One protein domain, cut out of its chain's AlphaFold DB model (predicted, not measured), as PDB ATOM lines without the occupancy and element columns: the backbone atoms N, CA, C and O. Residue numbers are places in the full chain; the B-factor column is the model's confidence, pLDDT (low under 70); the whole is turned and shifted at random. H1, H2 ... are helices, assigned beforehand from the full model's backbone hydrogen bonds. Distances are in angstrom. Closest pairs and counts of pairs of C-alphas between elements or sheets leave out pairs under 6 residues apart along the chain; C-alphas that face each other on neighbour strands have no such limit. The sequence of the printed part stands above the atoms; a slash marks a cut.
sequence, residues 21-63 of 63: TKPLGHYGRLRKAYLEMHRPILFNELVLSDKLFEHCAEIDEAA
ATOM      1  N   THR A  21      20.654 -41.582  15.345       73.25
ATOM      2  CA  THR A  21      20.939 -40.174  15.059       73.25
ATOM      3  C   THR A  21      21.669 -39.550  16.245       73.25
ATOM      4  O   THR A  21      21.314 -39.812  17.399       73.25
ATOM      5  N   LYS A  22      22.682 -38.714  15.982       79.94
ATOM      6  CA  LYS A  22      23.319 -37.907  17.034       79.94
ATOM      7  C   LYS A  22      22.255 -37.031  17.724       79.94
ATOM      8  O   LYS A  22      21.342 -36.549  17.049       79.94
ATOM      9  N   PRO A  23      22.341 -36.815  19.047       84.12
ATOM     10  CA  PRO A  23      21.462 -35.867  19.718       84.12
ATOM     11  C   PRO A  23      21.727 -34.448  19.194       84.12
ATOM     12  O   PRO A  23      22.878 -34.048  19.058       84.12
ATOM     13  N   LEU A  24      20.663 -33.689  18.919       90.19
ATOM     14  CA  LEU A  24      20.764 -32.287  18.498       90.19
ATOM     15  C   LEU A  24      21.079 -31.383  19.697       90.19
ATOM     16  O   LEU A  24      20.378 -31.453  20.720       90.19
ATOM     17  N   GLY A  25      22.075 -30.506  19.557       92.00
ATOM     18  CA  GLY A  25      22.393 -29.440  20.501       92.00
ATOM     19  C   GLY A  25      21.423 -28.259  20.431       92.00
ATOM     20  O   GLY A  25      20.262 -28.388  20.024       92.00
ATOM     21  N   HIS A  26      21.855 -27.099  20.930       94.75
ATOM     22  CA  HIS A  26      20.983 -25.930  21.064       94.75
ATOM     23  C   HIS A  26      20.543 -25.384  19.699       94.75
ATOM     24  O   HIS A  26      19.342 -25.213  19.465       94.75
ATOM     25  N   TYR A  27      21.494 -25.171  18.789       95.50
ATOM     26  CA  TYR A  27      21.229 -24.575  17.483       95.50
ATOM     27  C   TYR A  27      20.520 -25.554  16.548       95.50
ATOM     28  O   TYR A  27      19.607 -25.152  15.824       95.50
ATOM     29  N   GLY A  28      20.821 -26.850  16.649       95.56
ATOM     30  CA  GLY A  28      20.091 -27.893  15.928       95.56
ATOM     31  C   GLY A  28      18.603 -27.940  16.297       95.56
ATOM     32  O   GLY A  28      17.741 -28.034  15.419       95.56
ATOM     33  N   ARG A  29      18.265 -27.795  17.587       95.44
ATOM     34  CA  ARG A  29      16.859 -27.722  18.034       95.44
ATOM     35  C   ARG A  29      16.156 -26.453  17.554       95.44
ATOM     36  O   ARG A  29      15.013 -26.538  17.105       95.44
ATOM     37  N   LEU A  30      16.831 -25.302  17.599       96.44
ATOM     38  CA  LEU A  30      16.288 -24.051  17.060       96.44
ATOM     39  C   LEU A  30      16.039 -24.147  15.553       96.44
ATOM     40  O   LEU A  30      14.987 -23.726  15.072       96.44
ATOM     41  N   ARG A  31      16.972 -24.749  14.806       96.31
ATOM     42  CA  ARG A  31      16.826 -24.961  13.364       96.31
ATOM     43  C   ARG A  31      15.606 -25.814  13.047       96.31
ATOM     44  O   ARG A  31      14.847 -25.457  12.147       96.31
ATOM     45  N   LYS A  32      15.398 -26.896  13.798       96.06
ATOM     46  CA  LYS A  32      14.220 -27.754  13.649       96.06
ATOM     47  C   LYS A  32      12.921 -26.968  13.867       96.06
ATOM     48  O   LYS A  32      12.064 -26.981  12.988       96.06
ATOM     49  N   ALA A  33      12.813 -26.230  14.975       97.00
ATOM     50  CA  ALA A  33      11.630 -25.418  15.278       97.00
ATOM     51  C   ALA A  33      11.366 -24.352  14.197       97.00
ATOM     52  O   ALA A  33      10.231 -24.153  13.770       97.00
ATOM     53  N   TYR A  34      12.423 -23.711  13.690       97.62
ATOM     54  CA  TYR A  34      12.305 -22.752  12.593       97.62
ATOM     55  C   TYR A  34      11.761 -23.396  11.308       97.62
ATOM     56  O   TYR A  34      10.919 -22.801  10.636       97.62
ATOM     57  N   LEU A  35      12.227 -24.599  10.953       97.50
ATOM     58  CA  LEU A  35      11.735 -25.316   9.773       97.50
ATOM     59  C   LEU A  35      10.250 -25.670   9.916       97.50
ATOM     60  O   LEU A  35       9.490 -25.429   8.982       97.50
ATOM     61  N   GLU A  36       9.832 -26.152  11.086       96.06
ATOM     62  CA  GLU A  36       8.428 -26.474  11.375       96.06
ATOM     63  C   GLU A  36       7.518 -25.240  11.273       96.06
ATOM     64  O   GLU A  36       6.470 -25.295  10.630       96.06
ATOM     65  N   MET A  37       7.925 -24.112  11.864       97.50
ATOM     66  CA  MET A  37       7.080 -22.915  11.953       97.50
ATOM     67  C   MET A  37       7.095 -22.050  10.690       97.50
ATOM     68  O   MET A  37       6.086 -21.436  10.349       97.50
ATOM     69  N   HIS A  38       8.238 -21.961  10.009       97.75
ATOM     70  CA  HIS A  38       8.443 -20.976   8.943       97.75
ATOM     71  C   HIS A  38       8.690 -21.592   7.566       97.75
ATOM     72  O   HIS A  38       8.567 -20.887   6.565       97.75
ATOM     73  N   ARG A  39       9.052 -22.880   7.477       96.31
ATOM     74  CA  ARG A  39       9.333 -23.557   6.197       96.31
ATOM     75  C   ARG A  39       8.732 -24.969   6.146       96.31
ATOM     76  O   ARG A  39       9.475 -25.931   5.940       96.31
ATOM     77  N   PRO A  40       7.398 -25.109   6.253       96.06
ATOM     78  CA  PRO A  40       6.740 -26.412   6.356       96.06
ATOM     79  C   PRO A  40       6.977 -27.314   5.136       96.06
ATOM     80  O   PRO A  40       7.074 -28.526   5.288       96.06
ATOM     81  N   ILE A  41       7.124 -26.747   3.931       97.38
ATOM     82  CA  ILE A  41       7.420 -27.524   2.713       97.38
ATOM     83  C   ILE A  41       8.791 -28.197   2.834       97.38
ATOM     84  O   ILE A  41       8.886 -29.416   2.746       97.38
ATOM     85  N   LEU A  42       9.835 -27.415   3.128       96.44
ATOM     86  CA  LEU A  42      11.194 -27.930   3.309       96.44
ATOM     87  C   LEU A  42      11.278 -28.894   4.498       96.44
ATOM     88  O   LEU A  42      11.979 -29.899   4.438       96.44
ATOM     89  N   PHE A  43      10.557 -28.603   5.582       97.12
ATOM     90  CA  PHE A  43      10.453 -29.514   6.714       97.12
ATOM     91  C   PHE A  43       9.888 -30.873   6.284       97.12
ATOM     92  O   PHE A  43      10.509 -31.900   6.547       97.12
ATOM     93  N   ASN A  44       8.763 -30.883   5.567       97.19
ATOM     94  CA  ASN A  44       8.135 -32.112   5.086       97.19
ATOM     95  C   ASN A  44       9.041 -32.876   4.113       97.19
ATOM     96  O   ASN A  44       9.166 -34.091   4.233       97.19
ATOM     97  N   GLU A  45       9.721 -32.187   3.197       97.62
ATOM     98  CA  GLU A  45      10.697 -32.806   2.292       97.62
ATOM     99  C   GLU A  45      11.843 -33.486   3.061       97.62
ATOM    100  O   GLU A  45      12.209 -34.630   2.771       97.62
ATOM    101  N   LEU A  46      12.391 -32.819   4.081       95.50
ATOM    102  CA  LEU A  46      13.466 -33.358   4.918       95.50
ATOM    103  C   LEU A  46      13.004 -34.522   5.804       95.50
ATOM    104  O   LEU A  46      13.773 -35.455   6.031       95.50
ATOM    105  N   VAL A  47      11.761 -34.488   6.291       94.44
ATOM    106  CA  VAL A  47      11.153 -35.593   7.049       94.44
ATOM    107  C   VAL A  47      10.947 -36.810   6.151       94.44
ATOM    108  O   VAL A  47      11.353 -37.910   6.513       94.44
ATOM    109  N   LEU A  48      10.363 -36.622   4.965       95.19
ATOM    110  CA  LEU A  48      10.082 -37.715   4.028       95.19
ATOM    111  C   LEU A  48      11.356 -38.357   3.468       95.19
ATOM    112  O   LEU A  48      11.345 -39.533   3.112       95.19
ATOM    113  N   SER A  49      12.449 -37.598   3.394       93.88
ATOM    114  CA  SER A  49      13.756 -38.095   2.953       93.88
ATOM    115  C   SER A  49      14.638 -38.641   4.082       93.88
ATOM    116  O   SER A  49      15.751 -39.070   3.791       93.88
ATOM    117  N   ASP A  50      14.162 -38.643   5.336       90.31
ATOM    118  CA  ASP A  50      14.918 -39.048   6.537       90.31
ATOM    119  C   ASP A  50      16.209 -38.226   6.777       90.31
ATOM    120  O   ASP A  50      17.154 -38.675   7.420       90.31
ATOM    121  N   LYS A  51      16.259 -36.986   6.265       92.75
ATOM    122  CA  LYS A  51      17.435 -36.089   6.333       92.75
ATOM    123  C   LYS A  51      17.296 -34.940   7.324       92.75
ATOM    124  O   LYS A  51      18.233 -34.166   7.511       92.75
ATOM    125  N   LEU A  52      16.139 -34.799   7.972       94.50
ATOM    126  CA  LEU A  52      15.875 -33.690   8.892       94.50
ATOM    127  C   LEU A  52      16.924 -33.590  10.008       94.50
ATOM    128  O   LEU A  52      17.410 -32.497  10.301       94.50
ATOM    129  N   PHE A  53      17.255 -34.718  10.639       92.94
ATOM    130  CA  PHE A  53      18.194 -34.745  11.759       92.94
ATOM    131  C   PHE A  53      19.636 -34.494  11.318       92.94
ATOM    132  O   PHE A  53      20.341 -33.775  12.018       92.94
ATOM    133  N   GLU A  54      20.049 -35.022  10.163       92.56
ATOM    134  CA  GLU A  54      21.372 -34.753   9.581       92.56
ATOM    135  C   GLU A  54      21.534 -33.256   9.296       92.56
ATOM    136  O   GLU A  54      22.448 -32.626   9.820       92.56
ATOM    137  N   HIS A  55      20.565 -32.651   8.607       93.62
ATOM    138  CA  HIS A  55      20.564 -31.215   8.309       93.62
ATOM    139  C   HIS A  55      20.592 -30.337   9.567       93.62
ATOM    140  O   HIS A  55      21.278 -29.319   9.619       93.62
ATOM    141  N   CYS A  56      19.834 -30.701  10.605       95.00
ATOM    142  CA  CYS A  56      19.858 -29.945  11.858       95.00
ATOM    143  C   CYS A  56      21.185 -30.117  12.611       95.00
ATOM    144  O   CYS A  56      21.616 -29.170  13.264       95.00
ATOM    145  N   ALA A  57      21.820 -31.289  12.527       93.75
ATOM    146  CA  ALA A  57      23.116 -31.551  13.146       93.75
ATOM    147  C   ALA A  57      24.251 -30.795  12.439       93.75
ATOM    148  O   ALA A  57      25.095 -30.225  13.116       93.75
ATOM    149  N   GLU A  58      24.230 -30.708  11.107       93.56
ATOM    150  CA  GLU A  58      25.195 -29.906  10.337       93.56
ATOM    151  C   GLU A  58      25.172 -28.428  10.751       93.56
ATOM    152  O   GLU A  58      26.217 -27.808  10.925       93.56
ATOM    153  N   ILE A  59      23.977 -27.866  10.962       93.00
ATOM    154  CA  ILE A  59      23.822 -26.483  11.434       93.00
ATOM    155  C   ILE A  59      24.300 -26.316  12.880       93.00
ATOM    156  O   ILE A  59      24.824 -25.264  13.225       93.00
ATOM    157  N   ASP A  60      24.108 -27.332  13.720       92.44
ATOM    158  CA  ASP A  60      24.578 -27.323  15.106       92.44
ATOM    159  C   ASP A  60      26.110 -27.403  15.193       92.44
ATOM    160  O   ASP A  60      26.697 -26.752  16.049       92.44
ATOM    161  N   GLU A  61      26.757 -28.155  14.295       91.62
ATOM    162  CA  GLU A  61      28.223 -28.259  14.200       91.62
ATOM    163  C   GLU A  61      28.870 -27.018  13.551       91.62
ATOM    164  O   GLU A  61      30.034 -26.726  13.820       91.62
ATOM    165  N   ALA A  62      28.138 -26.286  12.705       90.69
ATOM    166  CA  ALA A  62      28.627 -25.083  12.024       90.69
ATOM    167  C   ALA A  62      28.459 -23.773  12.823       90.69
ATOM    168  O   ALA A  62      28.905 -22.725  12.347       90.69
ATOM    169  N   ALA A  63      27.782 -23.811  13.974       79.12
ATOM    170  CA  ALA A  63      27.513 -22.657  14.839       79.12
ATOM    171  C   ALA A  63      28.637 -22.410  15.856       79.12
ATOM    172  O   ALA A  63      28.943 -21.219  16.092       79.12
TER     173      ALA A  63
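What this domain is: This is residues 21 to 63 of the 63 residues of an uncharacterized protein of butyrate-producing bacterium SS3/4 (UniProt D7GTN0). Three short helices follow one another round a triangle: H1 makes one side, H2 turns off steeply after it, and H3 folds back to pack on H1. A short stretch with no named element, residues 21 to 25, leads into H1. The printed part has 43 residues with three named helices, in the order H1, H2, H3, and no named strand; the class is all helix. The whole is compact, with a radius of gyration of the C-alphas of 9.5 A, and spans 24 by 19 by 14 A.

Where its parts are: The printed part begins at Thr 21. H1, residues 26 to 38, begins with C-alpha 26 at (20.983, -25.930, 21.064) and is 18.1 A long from first to last C-alpha. H2, residues 40 to 48, is 12.0 A long and ends with C-alpha 48 at (10.082, -37.715, 4.028). H3, residues 52 to 61, is 14.5 A long and ends with C-alpha 61 at (28.223, -28.259, 14.200).

How they stand to each other: H1 and H2 only just touch, with 3 pairs of C-alphas within 8 A, and touch only at the corner by their link. H1 touches H2 with residues 35 to 36 alone; the closest C-alphas, those of Leu 35 and Phe 43, are 5.4 A apart. Their lines stand at a steep tilt of 62 degrees, opposite ways. H2 and H3 are close but not clearly touching and about perpendicular, at 74 degrees; their closest C-alphas, those of Leu 46 and Leu 52, are 4.7 A apart. H3 touches H1, and the closest C-alphas, those of Gly 28 and Cys 56, are 4.6 A apart. These two run opposite ways at a steep tilt of 46 degrees. In H1, H2 and H3 every O i to N i+4 pair is within hydrogen-bond range.

The domain as a whole: The C-alphas farthest apart, those of Leu 48 and Ala 63, are 25.4 A apart. The printed part has no cut, and both links between helices are tight. The mean pLDDT of the printed part is 93.4, and no printed residue is under 70.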